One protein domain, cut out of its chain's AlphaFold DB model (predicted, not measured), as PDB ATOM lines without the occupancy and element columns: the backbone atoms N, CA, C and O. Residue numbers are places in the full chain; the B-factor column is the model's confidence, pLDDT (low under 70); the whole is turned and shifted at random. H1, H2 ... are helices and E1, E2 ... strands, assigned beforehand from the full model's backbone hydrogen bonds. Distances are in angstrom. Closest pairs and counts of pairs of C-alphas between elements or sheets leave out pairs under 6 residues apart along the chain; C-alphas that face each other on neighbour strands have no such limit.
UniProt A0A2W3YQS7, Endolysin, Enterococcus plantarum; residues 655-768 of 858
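What this domain is: This is residues 655 to 768 of the 858 residues of the protein "Endolysin" of Enterococcus plantarum (UniProt A0A2W3YQS7). A strongly twisted four-stranded sheet forms one layer, and H3 packs on one face of it with residues 759 to 768, next to the short H1; the other face has no named helix. H2 lies well beyond the sheet at one end of the long axis, and the long loops of residues 693 to 713 and 740 to 752 reach toward the other end. The printed part has 114 residues, with the named elements in the order E1, H1, E2, E3, H2, E4, H3, three helices and four strands. The sheet runs E2, E3, E1, E4 and is mixed; the class is mixed, helices and strands, with 52 residues, under half, in named elements. The whole is compact, with a radius of gyration of the C-alphas of 14.7 A, yet elongated, spanning 50 by 29 by 28 A.

How they stand to each other: E1, residues 655 to 660, is an inner strand, parallel to the edge strand E4, residues 733 to 739, at 21 degrees; N 658 and O 736 are 2.9 A apart, within hydrogen-bond range. E1 is antiparallel to E3, residues 714 to 719, at 120 degrees, with N 655 and O 718 at 2.9 A. E3 forms a hairpin with the edge strand E2, residues 687 to 692, antiparallel at 146 degrees, with N 688 and O 717 at 2.9 A. H1, residues 672 to 676, is on the sheet at a height of 9.1 A, only just over E2, on which 3 of its 5 C-alphas fall. E1, H1 and E2 make a split strand-helix-strand unit, two strands of one sheet with a helix between them along the chain and E3 between them in the sheet, and its crossover is right-handed. H3, residues 753 to 768, on the same face as H1, gives two layers, a helix on one face of a sheet; its height is 5.6 A. H3 is over none of the strands, but only just, with 2 C-alphas falling on E1. The closest C-alphas of H3 and E1, Ala 767 and Val 657, are 6.9 A apart. H1 and H3 touch, their closest C-alphas, Glu 673 and Ala 757, being 5.7 A apart. H2, residues 721 to 726, is not on the sheet and is apart from H1 and H3. In H1, H2 and H3 every O i to N i+4 pair is within hydrogen-bond range.

Where its parts are: E1 begins at C-alpha 655, (-21.489, -6.324, 9.812), and measures 15.4 A. H1 measures 6.2 A, E2 14.6 A, E3 15.6 A, H2 8.7 A and E4 20.1 A. H3 measures 22.4 A and ends at C-alpha 768, (-26.196, -13.929, 9.267).

The domain as a whole: The C-alphas farthest apart, Ser 728 and Ala 748, are 50.6 A apart. The printed part has no cut. The links E1 to H1, E2 to E3 and E4 to H3 are long. The mean pLDDT of the printed part is 70.6, and 43 residues are under 70, among them 658 to 670 and 691 to 714.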
ATOM      1  N   ALA A 655     -22.170  -6.037   8.555       88.19
ATOM      2  CA  ALA A 655     -21.489  -6.324   9.812       88.19
ATOM      3  C   ALA A 655     -20.092  -6.895   9.588       88.19
ATOM      4  O   ALA A 655     -19.920  -7.898   8.890       88.19
ATOM      5  N   THR A 656     -19.103  -6.276  10.224       83.00
ATOM      6  CA  THR A 656     -17.759  -6.846  10.364       83.00
ATOM      7  C   THR A 656     -17.749  -7.813  11.543       83.00
ATOM      8  O   THR A 656     -18.273  -7.500  12.612       83.00
ATOM      9  N   VAL A 657     -17.190  -9.006  11.344       78.81
ATOM     10  CA  VAL A 657     -17.257 -10.099  12.324       78.81
ATOM     11  C   VAL A 657     -15.889 -10.352  12.936       78.81
ATOM     12  O   VAL A 657     -14.912 -10.549  12.213       78.81
ATOM     13  N   TYR A 658     -15.852 -10.406  14.265       69.31
ATOM     14  CA  TYR A 658     -14.658 -10.670  15.057       69.31
ATOM     15  C   TYR A 658     -14.867 -11.899  15.954       69.31
ATOM     16  O   TYR A 658     -15.928 -12.078  16.553       69.31
ATOM     17  N   GLY A 659     -13.842 -12.747  16.057       63.50
ATOM     18  CA  GLY A 659     -13.751 -13.766  17.110       63.50
ATOM     19  C   GLY A 659     -12.861 -13.255  18.240       63.50
ATOM     20  O   GLY A 659     -11.716 -12.882  17.974       63.50
ATOM     21  N   GLU A 660     -13.372 -13.226  19.470       55.78
ATOM     22  CA  GLU A 660     -12.624 -12.806  20.663       55.78
ATOM     23  C   GLU A 660     -12.278 -14.020  21.537       55.78
ATOM     24  O   GLU A 660     -13.082 -14.941  21.662       55.78
ATOM     25  N   LYS A 661     -11.098 -14.027  22.172       50.91
ATOM     26  CA  LYS A 661     -10.779 -14.944  23.281       50.91
ATOM     27  C   LYS A 661     -10.873 -14.173  24.596       50.91
ATOM     28  O   LYS A 661     -10.241 -13.126  24.739       50.91
ATOM     29  N   SER A 662     -11.621 -14.696  25.566       43.47
ATOM     30  CA  SER A 662     -11.849 -14.072  26.882       43.47
ATOM     31  C   SER A 662     -10.593 -13.943  27.764       43.47
ATOM     32  O   SER A 662     -10.640 -13.329  28.833       43.47
ATOM     33  N   ASP A 663      -9.456 -14.507  27.345       47.00
ATOM     34  CA  ASP A 663      -8.201 -14.555  28.101       47.00
ATOM     35  C   ASP A 663      -7.104 -13.606  27.588       47.00
ATOM     36  O   ASP A 663      -5.960 -13.700  28.030       47.00
ATOM     37  N   SER A 664      -7.437 -12.637  26.725       41.22
ATOM     38  CA  SER A 664      -6.511 -11.618  26.183       41.22
ATOM     39  C   SER A 664      -5.329 -12.165  25.353       41.22
ATOM     40  O   SER A 664      -4.418 -11.417  24.993       41.22
ATOM     41  N   GLY A 665      -5.356 -13.451  24.981       38.38
ATOM     42  CA  GLY A 665      -4.392 -14.081  24.077       38.38
ATOM     43  C   GLY A 665      -4.739 -13.834  22.607       38.38
ATOM     44  O   GLY A 665      -5.538 -14.552  22.014       38.38
ATOM     45  N   MET A 666      -4.136 -12.803  22.021       40.91
ATOM     46  CA  MET A 666      -4.350 -12.325  20.649       40.91
ATOM     47  C   MET A 666      -4.312 -13.412  19.556       40.91
ATOM     48  O   MET A 666      -3.247 -13.893  19.168       40.91
ATOM     49  N   SER A 667      -5.480 -13.691  18.970       44.44
ATOM     50  CA  SER A 667      -5.627 -14.101  17.567       44.44
ATOM     51  C   SER A 667      -7.085 -13.916  17.127       44.44
ATOM     52  O   SER A 667      -7.901 -14.812  17.349       44.44
ATOM     53  N   SER A 668      -7.431 -12.771  16.524       51.75
ATOM     54  CA  SER A 668      -8.777 -12.564  15.972       51.75
ATOM     55  C   SER A 668      -8.980 -13.392  14.700       51.75
ATOM     56  O   SER A 668      -8.187 -13.341  13.751       51.75
ATOM     57  N   MET A 669     -10.056 -14.173  14.675       65.00
ATOM     58  CA  MET A 669     -10.531 -14.832  13.460       65.00
ATOM     59  C   MET A 669     -11.089 -13.820  12.451       65.00
ATOM     60  O   MET A 669     -11.544 -12.746  12.827       65.00
ATOM     61  N   SER A 670     -11.078 -14.181  11.165       68.31
ATOM     62  CA  SER A 670     -11.655 -13.384  10.070       68.31
ATOM     63  C   SER A 670     -12.549 -14.264   9.202       68.31
ATOM     64  O   SER A 670     -12.328 -15.466   9.156       68.31
ATOM     65  N   LEU A 671     -13.458 -13.680   8.423       80.06
ATOM     66  CA  LEU A 671     -14.307 -14.417   7.470       80.06
ATOM     67  C   LEU A 671     -13.610 -14.757   6.137       80.06
ATOM     68  O   LEU A 671     -14.266 -14.925   5.108       80.06
ATOM     69  N   ARG A 672     -12.276 -14.817   6.124       77.50
ATOM     70  CA  ARG A 672     -11.473 -14.978   4.906       77.50
ATOM     71  C   ARG A 672     -11.763 -16.305   4.216       77.50
ATOM     72  O   ARG A 672     -11.975 -16.330   3.009       77.50
ATOM     73  N   GLU A 673     -11.765 -17.382   4.987       78.31
ATOM     74  CA  GLU A 673     -11.950 -18.747   4.507       78.31
ATOM     75  C   GLU A 673     -13.309 -18.879   3.787       78.31
ATOM     76  O   GLU A 673     -13.386 -19.422   2.689       78.31
ATOM     77  N   ILE A 674     -14.359 -18.253   4.334       85.69
ATOM     78  CA  ILE A 674     -15.704 -18.211   3.731       85.69
ATOM     79  C   ILE A 674     -15.764 -17.261   2.528       85.69
ATOM     80  O   ILE A 674     -16.462 -17.531   1.553       85.69
ATOM     81  N   TYR A 675     -15.020 -16.151   2.550       84.56
ATOM     82  CA  TYR A 675     -14.907 -15.257   1.394       84.56
ATOM     83  C   TYR A 675     -14.288 -15.959   0.173       84.56
ATOM     84  O   TYR A 675     -14.739 -15.747  -0.957       84.56
ATOM     85  N   GLU A 676     -13.262 -16.784   0.399       80.69
ATOM     86  CA  GLU A 676     -12.589 -17.570  -0.640       80.69
ATOM     87  C   GLU A 676     -13.482 -18.725  -1.140       80.69
ATOM     88  O   GLU A 676     -13.561 -18.947  -2.353       80.69
ATOM     89  N   ASP A 677     -14.244 -19.377  -0.252       84.00
ATOM     90  CA  ASP A 677     -15.259 -20.373  -0.616       84.00
ATOM     91  C   ASP A 677     -16.644 -19.754  -0.873       84.00
ATOM     92  O   ASP A 677     -17.578 -19.844  -0.070       84.00
ATOM     93  N   LYS A 678     -16.810 -19.166  -2.059       81.25
ATOM     94  CA  LYS A 678     -18.083 -18.553  -2.477       81.25
ATOM     95  C   LYS A 678     -19.282 -19.508  -2.475       81.25
ATOM     96  O   LYS A 678     -20.407 -19.020  -2.436       81.25
ATOM     97  N   ALA A 679     -19.076 -20.825  -2.549       83.44
ATOM     98  CA  ALA A 679     -20.176 -21.790  -2.536       83.44
ATOM     99  C   ALA A 679     -20.787 -21.962  -1.133       83.44
ATOM    100  O   ALA A 679     -21.948 -22.350  -1.020       83.44
ATOM    101  N   SER A 680     -20.033 -21.640  -0.076       80.81
ATOM    102  CA  SER A 680     -20.473 -21.727   1.325       80.81
ATOM    103  C   SER A 680     -21.269 -20.510   1.830       80.81
ATOM    104  O   SER A 680     -21.828 -20.545   2.936       80.81
ATOM    105  N   GLN A 681     -21.331 -19.439   1.029       90.12
ATOM    106  CA  GLN A 681     -22.060 -18.206   1.334       90.12
ATOM    107  C   GLN A 681     -23.543 -18.314   0.948       90.12
ATOM    108  O   GLN A 681     -23.905 -18.904  -0.068       90.12
ATOM    109  N   ASP A 682     -24.408 -17.677   1.737       92.19
ATOM    110  CA  ASP A 682     -25.803 -17.430   1.362       92.19
ATOM    111  C   ASP A 682     -25.804 -16.276   0.345       92.19
ATOM    112  O   ASP A 682     -25.261 -15.211   0.643       92.19
ATOM    113  N   PRO A 683     -26.407 -16.438  -0.847       92.44
ATOM    114  CA  PRO A 683     -26.441 -15.386  -1.862       92.44
ATOM    115  C   PRO A 683     -27.069 -14.067  -1.396       92.44
ATOM    116  O   PRO A 683     -26.755 -13.018  -1.960       92.44
ATOM    117  N   ASN A 684     -27.947 -14.099  -0.388       93.94
ATOM    118  CA  ASN A 684     -28.535 -12.893   0.199       93.94
ATOM    119  C   ASN A 684     -27.620 -12.237   1.242       93.94
ATOM    120  O   ASN A 684     -27.862 -11.079   1.596       93.94
ATOM    121  N   PHE A 685     -26.594 -12.963   1.700       96.12
ATOM    122  CA  PHE A 685     -25.627 -12.544   2.711       96.12
ATOM    123  C   PHE A 685     -24.158 -12.603   2.239       96.12
ATOM    124  O   PHE A 685     -23.323 -13.224   2.896       96.12
ATOM    125  N   PRO A 686     -23.797 -11.991   1.096       93.94
ATOM    126  CA  PRO A 686     -22.445 -12.089   0.565       93.94
ATOM    127  C   PRO A 686     -21.421 -11.393   1.469       93.94
ATOM    128  O   PRO A 686     -21.702 -10.363   2.090       93.94
ATOM    129  N   ILE A 687     -20.196 -11.919   1.475       90.12
ATOM    130  CA  ILE A 687     -19.054 -11.288   2.141       90.12
ATOM    131  C   ILE A 687     -18.371 -10.322   1.173       90.12
ATOM    132  O   ILE A 687     -18.031 -10.676   0.038       90.12
ATOM    133  N   VAL A 688     -18.109  -9.105   1.640       86.06
ATOM    134  CA  VAL A 688     -17.349  -8.084   0.913       86.06
ATOM    135  C   VAL A 688     -16.117  -7.645   1.688       86.06
ATOM    136  O   VAL A 688     -15.976  -7.900   2.881       86.06
ATOM    137  N   ILE A 689     -15.234  -6.939   0.984       82.69
ATOM    138  CA  ILE A 689     -14.094  -6.246   1.576       82.69
ATOM    139  C   ILE A 689     -14.434  -4.758   1.646       82.69
ATOM    140  O   ILE A 689     -14.528  -4.115   0.597       82.69
ATOM    141  N   LEU A 690     -14.602  -4.212   2.853       73.25
ATOM    142  CA  LEU A 690     -14.907  -2.786   3.037       73.25
ATOM    143  C   LEU A 690     -13.649  -1.917   3.034       73.25
ATOM    144  O   LEU A 690     -13.625  -0.852   2.415       73.25
ATOM    145  N   ARG A 691     -12.592  -2.354   3.727       68.25
ATOM    146  CA  ARG A 691     -11.383  -1.547   3.952       68.25
ATOM    147  C   ARG A 691     -10.109  -2.372   3.801       68.25
ATOM    148  O   ARG A 691     -10.100  -3.587   3.990       68.25
ATOM    149  N   LYS A 692      -9.028  -1.679   3.432       62.44
ATOM    150  CA  LYS A 692      -7.652  -2.188   3.345       62.44
ATOM    151  C   LYS A 692      -6.760  -1.293   4.215       62.44
ATOM    152  O   LYS A 692      -6.962  -0.085   4.215       62.44
ATOM    153  N   GLY A 693      -5.772  -1.840   4.918       49.41
ATOM    154  CA  GLY A 693      -4.893  -1.090   5.830       49.41
ATOM    155  C   GLY A 693      -5.212  -1.184   7.339       49.41
ATOM    156  O   GLY A 693      -4.546  -0.496   8.101       49.41
ATOM    157  N   ILE A 694      -6.157  -2.026   7.780       50.72
ATOM    158  CA  ILE A 694      -6.533  -2.223   9.200       50.72
ATOM    159  C   ILE A 694      -5.660  -3.276   9.901       50.72
ATOM    160  O   ILE A 694      -5.297  -4.265   9.293       50.72
ATOM    161  N   ASN A 695      -5.293  -3.080  11.169       43.31
ATOM    162  CA  ASN A 695      -4.542  -4.074  11.939       43.31
ATOM    163  C   ASN A 695      -5.498  -5.084  12.603       43.31
ATOM    164  O   ASN A 695      -6.139  -4.750  13.595       43.31
ATOM    165  N   ASN A 696      -5.592  -6.302  12.066       47.62
ATOM    166  CA  ASN A 696      -6.488  -7.363  12.560       47.62
ATOM    167  C   ASN A 696      -5.702  -8.431  13.355       47.62
ATOM    168  O   ASN A 696      -5.920  -9.627  13.162       47.62
ATOM    169  N   GLU A 697      -4.684  -7.999  14.105       40.34
ATOM    170  CA  GLU A 697      -3.556  -8.794  14.614       40.34
ATOM    171  C   GLU A 697      -3.877 -10.274  14.968       40.34
ATOM    172  O   GLU A 697      -4.620 -10.599  15.899       40.34
ATOM    173  N   ARG A 698      -3.244 -11.191  14.214       46.16
ATOM    174  CA  ARG A 698      -3.099 -12.629  14.505       46.16
ATOM    175  C   ARG A 698      -1.650 -12.890  14.943       46.16
ATOM    176  O   ARG A 698      -0.731 -12.588  14.183       46.16
ATOM    177  N   GLY A 699      -1.447 -13.449  16.138       37.59
ATOM    178  CA  GLY A 699      -0.142 -13.943  16.596       37.59
ATOM    179  C   GLY A 699       0.342 -15.171  15.807       37.59
ATOM    180  O   GLY A 699      -0.467 -15.966  15.339       37.59
ATOM    181  N   TYR A 700       1.668 -15.233  15.648       40.38
ATOM    182  CA  TYR A 700       2.563 -16.123  14.888       40.38
ATOM    183  C   TYR A 700       2.123 -17.575  14.581       40.38
ATOM    184  O   TYR A 700       1.604 -18.259  15.451       40.38
ATOM    185  N   ASP A 701       2.414 -17.988  13.327       38.81
ATOM    186  CA  ASP A 701       2.558 -19.364  12.766       38.81
ATOM    187  C   ASP A 701       1.771 -19.678  11.470       38.81
ATOM    188  O   ASP A 701       1.585 -20.833  11.098       38.81
ATOM    189  N   TYR A 702       1.367 -18.665  10.693       38.78
ATOM    190  CA  TYR A 702       0.812 -18.893   9.348       38.78
ATOM    191  C   TYR A 702       1.859 -18.760   8.234       38.78
ATOM    192  O   TYR A 702       2.514 -17.725   8.090       38.78
ATOM    193  N   ILE A 703       1.930 -19.771   7.365       38.12
ATOM    194  CA  ILE A 703       2.641 -19.705   6.083       38.12
ATOM    195  C   ILE A 703       1.898 -18.715   5.171       38.12
ATOM    196  O   ILE A 703       0.714 -18.873   4.878       38.12
ATOM    197  N   GLN A 704       2.582 -17.662   4.713       34.12
ATOM    198  CA  GLN A 704       2.004 -16.697   3.775       34.12
ATOM    199  C   GLN A 704       1.869 -17.293   2.366       34.12
ATOM    200  O   GLN A 704       2.868 -17.527   1.688       34.12
ATOM    201  N   PHE A 705       0.641 -17.405   1.858       34.66
ATOM    202  CA  PHE A 705       0.399 -17.592   0.425       34.66
ATOM    203  C   PHE A 705       0.280 -16.233  -0.279       34.66
ATOM    204  O   PHE A 705      -0.761 -15.580  -0.269       34.66
ATOM    205  N   SER A 706       1.359 -15.800  -0.931       31.62
ATOM    206  CA  SER A 706       1.471 -14.507  -1.627       31.62
ATOM    207  C   SER A 706       0.731 -14.414  -2.974       31.62
ATOM    208  O   SER A 706       0.937 -13.450  -3.710       31.62
ATOM    209  N   LYS A 707      -0.141 -15.373  -3.328       33.97
ATOM    210  CA  LYS A 707      -0.768 -15.434  -4.666       33.97
ATOM    211  C   LYS A 707      -2.299 -15.406  -4.742       33.97
ATOM    212  O   LYS A 707      -2.796 -15.329  -5.860       33.97
ATOM    213  N   LEU A 708      -3.044 -15.419  -3.629       31.66
ATOM    214  CA  LEU A 708      -4.524 -15.471  -3.684       31.66
ATOM    215  C   LEU A 708      -5.258 -14.405  -2.851       31.66
ATOM    216  O   LEU A 708      -6.316 -13.949  -3.264       31.66
ATOM    217  N   ALA A 709      -4.656 -13.904  -1.777       31.38
ATOM    218  CA  ALA A 709      -4.937 -12.610  -1.148       31.38
ATOM    219  C   ALA A 709      -3.829 -12.420  -0.101       31.38
ATOM    220  O   ALA A 709      -3.669 -13.299   0.754       31.38
ATOM    221  N   PRO A 710      -2.988 -11.371  -0.174       34.38
ATOM    222  CA  PRO A 710      -1.946 -11.186   0.825       34.38
ATOM    223  C   PRO A 710      -2.590 -11.041   2.206       34.38
ATOM    224  O   PRO A 710      -3.654 -10.439   2.336       34.38
ATOM    225  N   ASN A 711      -1.930 -11.608   3.218       44.00
ATOM    226  CA  ASN A 711      -2.306 -11.553   4.631       44.00
ATOM    227  C   ASN A 711      -2.115 -10.121   5.162       44.00
ATOM    228  O   ASN A 711      -1.202  -9.834   5.931       44.00
ATOM    229  N   GLY A 712      -2.892  -9.194   4.618       46.28
ATOM    230  CA  GLY A 712      -2.716  -7.772   4.791       46.28
ATOM    231  C   GLY A 712      -4.058  -7.159   5.082       46.28
ATOM    232  O   GLY A 712      -4.871  -7.018   4.185       46.28
ATOM    233  N   ASN A 713      -4.249  -6.755   6.325       58.12
ATOM    234  CA  ASN A 713      -5.010  -5.576   6.665       58.12
ATOM    235  C   ASN A 713      -6.398  -5.384   6.007       58.12
ATOM    236  O   ASN A 713      -6.731  -4.266   5.615       58.12
ATOM    237  N   ILE A 714      -7.187  -6.443   5.817       65.31
ATOM    238  CA  ILE A 714      -8.461  -6.413   5.079       65.31
ATOM    239  C   ILE A 714      -9.634  -6.640   6.033       65.31
ATOM    240  O   ILE A 714      -9.625  -7.579   6.823       65.31
ATOM    241  N   GLU A 715     -10.658  -5.801   5.927       72.00
ATOM    242  CA  GLU A 715     -11.899  -5.918   6.697       72.00
ATOM    243  C   GLU A 715     -12.943  -6.717   5.906       72.00
ATOM    244  O   GLU A 715     -13.431  -6.235   4.878       72.00
ATOM    245  N   TYR A 716     -13.248  -7.937   6.365       81.81
ATOM    246  CA  TYR A 716     -14.292  -8.790   5.791       81.81
ATOM    247  C   TYR A 716     -15.619  -8.552   6.510       81.81
ATOM    248  O   TYR A 716     -15.708  -8.750   7.724       81.81
ATOM    249  N   SER A 717     -16.652  -8.197   5.752       86.31
ATOM    250  CA  SER A 717     -17.969  -7.866   6.302       86.31
ATOM    251  C   SER A 717     -19.071  -8.605   5.554       86.31
ATOM    252  O   SER A 717     -19.020  -8.733   4.329       86.31
ATOM    253  N   VAL A 718     -20.072  -9.087   6.286       93.00
ATOM    254  CA  VAL A 718     -21.267  -9.736   5.730       93.00
ATOM    255  C   VAL A 718     -22.299  -8.662   5.403       93.00
ATOM    256  O   VAL A 718     -22.583  -7.811   6.246       93.00
ATOM    257  N   ILE A 719     -22.867  -8.696   4.197       93.44
ATOM    258  CA  ILE A 719     -23.915  -7.767   3.756       93.44
ATOM    259  C   ILE A 719     -25.277  -8.439   3.816       93.44
ATOM    260  O   ILE A 719     -25.458  -9.438   3.149       93.44
ATOM    261  N   ASP A 720     -26.281  -7.841   4.447       94.69
ATOM    262  CA  ASP A 720     -27.683  -8.218   4.240       94.69
ATOM    263  C   ASP A 720     -28.275  -7.445   3.051       94.69
ATOM    264  O   ASP A 720     -28.724  -6.299   3.172       94.69
ATOM    265  N   THR A 721     -28.271  -8.078   1.876       92.62
ATOM    266  CA  THR A 721     -28.733  -7.446   0.624       92.62
ATOM    267  C   THR A 721     -30.212  -7.081   0.659       92.62
ATOM    268  O   THR A 721     -30.612  -6.075   0.067       92.62
ATOM    269  N   GLU A 722     -31.025  -7.863   1.373       88.56
ATOM    270  CA  GLU A 722     -32.433  -7.546   1.552       88.56
ATOM    271  C   GLU A 722     -32.554  -6.304   2.427       88.56
ATOM    272  O   GLU A 722     -33.152  -5.331   1.980       88.56
ATOM    273  N   SER A 723     -31.923  -6.277   3.604       88.88
ATOM    274  CA  SER A 723     -31.971  -5.122   4.510       88.88
ATOM    275  C   SER A 723     -31.483  -3.827   3.842       88.88
ATOM    276  O   SER A 723     -32.156  -2.803   3.943       88.88
ATOM    277  N   ILE A 724     -30.409  -3.859   3.041       87.62
ATOM    278  CA  ILE A 724     -29.974  -2.692   2.241       87.62
ATOM    279  C   ILE A 724     -31.079  -2.207   1.296       87.62
ATOM    280  O   ILE A 724     -31.343  -1.005   1.209       87.62
ATOM    281  N   ALA A 725     -31.743  -3.118   0.580       83.94
ATOM    282  CA  ALA A 725     -32.840  -2.748  -0.310       83.94
ATOM    283  C   ALA A 725     -34.017  -2.121   0.462       83.94
ATOM    284  O   ALA A 725     -34.674  -1.213  -0.052       83.94
ATOM    285  N   LEU A 726     -34.262  -2.563   1.700       78.88
ATOM    286  CA  LEU A 726     -35.301  -2.013   2.581       78.88
ATOM    287  C   LEU A 726     -34.951  -0.629   3.125       78.88
ATOM    288  O   LEU A 726     -35.830   0.225   3.244       78.88
ATOM    289  N   GLU A 727     -33.671  -0.383   3.388       84.25
ATOM    290  CA  GLU A 727     -33.139   0.902   3.843       84.25
ATOM    291  C   GLU A 727     -32.912   1.893   2.689       84.25
ATOM    292  O   GLU A 727     -32.125   2.829   2.800       84.25
ATOM    293  N   SER A 728     -33.605   1.723   1.554       81.69
ATOM    294  CA  SER A 728     -33.464   2.583   0.364       81.69
ATOM    295  C   SER A 728     -32.014   2.681  -0.128       81.69
ATOM    296  O   SER A 728     -31.531   3.763  -0.462       81.69
ATOM    297  N   ALA A 729     -31.320   1.541  -0.152       80.19
ATOM    298  CA  ALA A 729     -29.899   1.410  -0.468       80.19
ATOM    299  C   ALA A 729     -28.945   2.115   0.518       80.19
ATOM    300  O   ALA A 729     -27.756   2.259   0.226       80.19
ATOM    301  N   LYS A 730     -29.429   2.533   1.697       83.56
ATOM    302  CA  LYS A 730     -28.578   3.042   2.773       83.56
ATOM    303  C   LYS A 730     -27.827   1.888   3.427       83.56
ATOM    304  O   LYS A 730     -28.422   0.931   3.918       83.56
ATOM    305  N   VAL A 731     -26.511   2.025   3.467       86.56
ATOM    306  CA  VAL A 731     -25.613   1.131   4.194       86.56
ATOM    307  C   VAL A 731     -25.517   1.593   5.647       86.56
ATOM    308  O   VAL A 731     -25.267   2.773   5.905       86.56
ATOM    309  N   ILE A 732     -25.743   0.676   6.583       86.44
ATOM    310  CA  ILE A 732     -25.637   0.889   8.025       86.44
ATOM    311  C   ILE A 732     -24.695  -0.183   8.576       86.44
ATOM    312  O   ILE A 732     -25.059  -1.355   8.700       86.44
ATOM    313  N   GLU A 733     -23.456   0.244   8.812       87.00
ATOM    314  CA  GLU A 733     -22.351  -0.601   9.263       87.00
ATOM    315  C   GLU A 733     -22.421  -0.828  10.779       87.00
ATOM    316  O   GLU A 733     -22.695   0.093  11.547       87.00
ATOM    317  N   GLY A 734     -22.117  -2.052  11.199       85.00
ATOM    318  CA  GLY A 734     -21.946  -2.443  12.592       85.00
ATOM    319  C   GLY A 734     -20.828  -3.472  12.746       85.00
ATOM    320  O   GLY A 734     -20.141  -3.839  11.789       85.00
ATOM    321  N   SER A 735     -20.619  -3.945  13.968       82.62
ATOM    322  CA  SER A 735     -19.637  -4.991  14.261       82.62
ATOM    323  C   SER A 735     -20.232  -6.018  15.205       82.62
ATOM    324  O   SER A 735     -20.926  -5.654  16.150       82.62
ATOM    325  N   PHE A 736     -19.947  -7.292  14.953       83.88
ATOM    326  CA  PHE A 736     -20.361  -8.402  15.804       83.88
ATOM    327  C   PHE A 736     -19.131  -9.132  16.322       83.88
ATOM    328  O   PHE A 736     -18.314  -9.610  15.532       83.88
ATOM    329  N   SER A 737     -19.015  -9.228  17.643       77.75
ATOM    330  CA  SER A 737     -18.040 -10.083  18.306       77.75
ATOM    331  C   SER A 737     -18.723 -11.330  18.858       77.75
ATOM    332  O   SER A 737     -19.844 -11.279  19.369       77.75
ATOM    333  N   PHE A 738     -18.044 -12.468  18.724       78.56
ATOM    334  CA  PHE A 738     -18.473 -13.741  19.293       78.56
ATOM    335  C   PHE A 738     -17.399 -14.242  20.258       78.56
ATOM    336  O   PHE A 738     -16.303 -14.632  19.844       78.56
ATOM    337  N   ASN A 739     -17.716 -14.203  21.552       71.69
ATOM    338  CA  ASN A 739     -16.781 -14.546  22.620       71.69
ATOM    339  C   ASN A 739     -16.447 -16.042  22.637       71.69
ATOM    340  O   ASN A 739     -17.328 -16.900  22.546       71.69
ATOM    341  N   ASP A 740     -15.159 -16.340  22.795       68.44
ATOM    342  CA  ASP A 740     -14.547 -17.670  22.755       68.44
ATOM    343  C   ASP A 740     -14.984 -18.484  21.527       68.44
ATOM    344  O   ASP A 740     -15.298 -19.674  21.626       68.44
ATOM    345  N   LEU A 741     -15.039 -17.819  20.369       77.38
ATOM    346  CA  LEU A 741     -15.131 -18.453  19.058       77.38
ATOM    347  C   LEU A 741     -13.763 -18.355  18.377       77.38
ATOM    348  O   LEU A 741     -13.365 -17.310  17.864       77.38
ATOM    349  N   ALA A 742     -13.033 -19.464  18.411       74.50
ATOM    350  CA  ALA A 742     -11.717 -19.628  17.809       74.50
ATOM    351  C   ALA A 742     -11.607 -21.045  17.231       74.50
ATOM    352  O   ALA A 742     -12.322 -21.928  17.703       74.50
ATOM    353  N   PRO A 743     -10.710 -21.318  16.268       75.25
ATOM    354  CA  PRO A 743     -10.410 -22.687  15.879       75.25
ATOM    355  C   PRO A 743      -9.717 -23.379  17.058       75.25
ATOM    356  O   PRO A 743      -8.852 -22.778  17.705       75.25
ATOM    357  N   PHE A 744     -10.081 -24.625  17.349       75.25
ATOM    358  CA  PHE A 744      -9.508 -25.370  18.469       75.25
ATOM    359  C   PHE A 744      -9.353 -26.859  18.156       75.25
ATOM    360  O   PHE A 744     -10.034 -27.434  17.301       75.25
ATOM    361  N   ASN A 745      -8.445 -27.494  18.892       73.00
ATOM    362  CA  ASN A 745      -8.229 -28.931  18.864       73.00
ATOM    363  C   ASN A 745      -8.257 -29.480  20.299       73.00
ATOM    364  O   ASN A 745      -7.908 -28.774  21.244       73.00
ATOM    365  N   THR A 746      -8.727 -30.715  20.464       67.56
ATOM    366  CA  THR A 746      -8.871 -31.393  21.760       67.56
ATOM    367  C   THR A 746      -7.706 -32.334  22.072       67.56
ATOM    368  O   THR A 746      -7.526 -32.679  23.234       67.56
ATOM    369  N   ASN A 747      -6.884 -32.708  21.080       59.53
ATOM    370  CA  ASN A 747      -5.920 -33.816  21.201       59.53
ATOM    371  C   ASN A 747      -4.438 -33.383  21.258       59.53
ATOM    372  O   ASN A 747      -3.559 -34.151  20.889       59.53
ATOM    373  N   ALA A 748      -4.138 -32.154  21.700       52.81
ATOM    374  CA  ALA A 748      -2.782 -31.566  21.684       52.81
ATOM    375  C   ALA A 748      -2.100 -31.499  20.294       52.81
ATOM    376  O   ALA A 748      -0.923 -31.162  20.191       52.81
ATOM    377  N   GLU A 749      -2.846 -31.779  19.228       58.78
ATOM    378  CA  GLU A 749      -2.445 -31.608  17.834       58.78
ATOM    379  C   GLU A 749      -2.551 -30.139  17.391       58.78
ATOM    380  O   GLU A 749      -3.298 -29.340  17.969       58.78
ATOM    381  N   GLU A 750      -1.822 -29.784  16.330       72.31
ATOM    382  CA  GLU A 750      -1.908 -28.457  15.721       72.31
ATOM    383  C   GLU A 750      -3.312 -28.182  15.148       72.31
ATOM    384  O   GLU A 750      -4.046 -29.082  14.735       72.31
ATOM    385  N   ILE A 751      -3.704 -26.905  15.132       72.06
ATOM    386  CA  ILE A 751      -4.967 -26.451  14.535       72.06
ATOM    387  C   ILE A 751      -4.891 -26.619  13.012       72.06
ATOM    388  O   ILE A 751      -4.021 -26.021  12.370       72.06
ATOM    389  N   THR A 752      -5.837 -27.358  12.433       72.94
ATOM    390  CA  THR A 752      -5.884 -27.639  10.989       72.94
ATOM    391  C   THR A 752      -6.581 -26.532  10.185       72.94
ATOM    392  O   THR A 752      -7.262 -25.662  10.736       72.94
ATOM    393  N   ASP A 753      -6.445 -26.563   8.854       69.88
ATOM    394  CA  ASP A 753      -7.205 -25.676   7.956       69.88
ATOM    395  C   ASP A 753      -8.711 -25.966   7.979       69.88
ATOM    396  O   ASP A 753      -9.519 -25.041   7.872       69.88
ATOM    397  N   GLU A 754      -9.103 -27.223   8.198       77.00
ATOM    398  CA  GLU A 754     -10.508 -27.601   8.354       77.00
ATOM    399  C   GLU A 754     -11.112 -26.989   9.627       77.00
ATOM    400  O   GLU A 754     -12.206 -26.426   9.575       77.00
ATOM    401  N   ASP A 755     -10.382 -27.015  10.748       76.31
ATOM    402  CA  ASP A 755     -10.824 -26.397  12.008       76.31
ATOM    403  C   ASP A 755     -11.047 -24.886  11.848       76.31
ATOM    404  O   ASP A 755     -12.006 -24.319  12.379       76.31
ATOM    405  N   ARG A 756     -10.173 -24.220  11.084       77.00
ATOM    406  CA  ARG A 756     -10.289 -22.785  10.776       77.00
ATOM    407  C   ARG A 756     -11.504 -22.502   9.906       77.00
ATOM    408  O   ARG A 756     -12.258 -21.577  10.215       77.00
ATOM    409  N   ALA A 757     -11.717 -23.302   8.862       78.69
ATOM    410  CA  ALA A 757     -12.866 -23.169   7.972       78.69
ATOM    411  C   ALA A 757     -14.193 -23.393   8.717       78.69
ATOM    412  O   ALA A 757     -15.120 -22.597   8.554       78.69
ATOM    413  N   LYS A 758     -14.273 -24.408   9.588       83.62
ATOM    414  CA  LYS A 758     -15.452 -24.681  10.429       83.62
ATOM    415  C   LYS A 758     -15.761 -23.526  11.368       83.62
ATOM    416  O   LYS A 758     -16.878 -23.014  11.353       83.62
ATOM    417  N   ALA A 759     -14.767 -23.052  12.115       82.88
ATOM    418  CA  ALA A 759     -14.964 -21.920  13.009       82.88
ATOM    419  C   ALA A 759     -15.392 -20.658  12.228       82.88
ATOM    420  O   ALA A 759     -16.280 -19.925  12.669       82.88
ATOM    421  N   ALA A 760     -14.791 -20.391  11.060       84.00
ATOM    422  CA  ALA A 760     -15.153 -19.242  10.227       84.00
ATOM    423  C   ALA A 760     -16.587 -19.362   9.688       84.00
ATOM    424  O   ALA A 760     -17.307 -18.363   9.628       84.00
ATOM    425  N   LYS A 761     -17.027 -20.584   9.359       89.06
ATOM    426  CA  LYS A 761     -18.403 -20.873   8.946       89.06
ATOM    427  C   LYS A 761     -19.392 -20.625  10.082       89.06
ATOM    428  O   LYS A 761     -20.396 -19.957   9.855       89.06
ATOM    429  N   THR A 762     -19.081 -21.061  11.301       90.31
ATOM    430  CA  THR A 762     -19.879 -20.743  12.496       90.31
ATOM    431  C   THR A 762     -20.002 -19.234  12.704       90.31
ATOM    432  O   THR A 762     -21.109 -18.732  12.883       90.31
ATOM    433  N   ALA A 763     -18.890 -18.493  12.633       88.62
ATOM    434  CA  ALA A 763     -18.898 -17.038  12.792       88.62
ATOM    435  C   ALA A 763     -19.766 -16.354  11.724       88.62
ATOM    436  O   ALA A 763     -20.538 -15.443  12.027       88.62
ATOM    437  N   TYR A 764     -19.661 -16.817  10.477       91.50
ATOM    438  CA  TYR A 764     -20.485 -16.352   9.369       91.50
ATOM    439  C   TYR A 764     -21.978 -16.629   9.611       91.50
ATOM    440  O   TYR A 764     -22.790 -15.712   9.510       91.50
ATOM    441  N   ASP A 765     -22.355 -17.856   9.977       92.88
ATOM    442  CA  ASP A 765     -23.759 -18.233  10.178       92.88
ATOM    443  C   ASP A 765     -24.392 -17.495  11.372       92.88
ATOM    444  O   ASP A 765     -25.528 -17.015  11.276       92.88
ATOM    445  N   ALA A 766     -23.643 -17.324  12.464       91.25
ATOM    446  CA  ALA A 766     -24.056 -16.521  13.613       91.25
ATOM    447  C   ALA A 766     -24.246 -15.040  13.230       91.25
ATOM    448  O   ALA A 766     -25.237 -14.412  13.612       91.25
ATOM    449  N   ALA A 767     -23.352 -14.484  12.405       91.31
ATOM    450  CA  ALA A 767     -23.484 -13.121  11.896       91.31
ATOM    451  C   ALA A 767     -24.701 -12.952  10.979       91.31
ATOM    452  O   ALA A 767     -25.421 -11.964  11.100       91.31
ATOM    453  N   VAL A 768     -24.985 -13.925  10.107       94.19
ATOM    454  CA  VAL A 768     -26.196 -13.929   9.267       94.19
ATOM    455  C   VAL A 768     -27.457 -13.928  10.127       94.19
ATOM    456  O   VAL A 768     -28.386 -13.160   9.862       94.19
TER     457      VAL A 768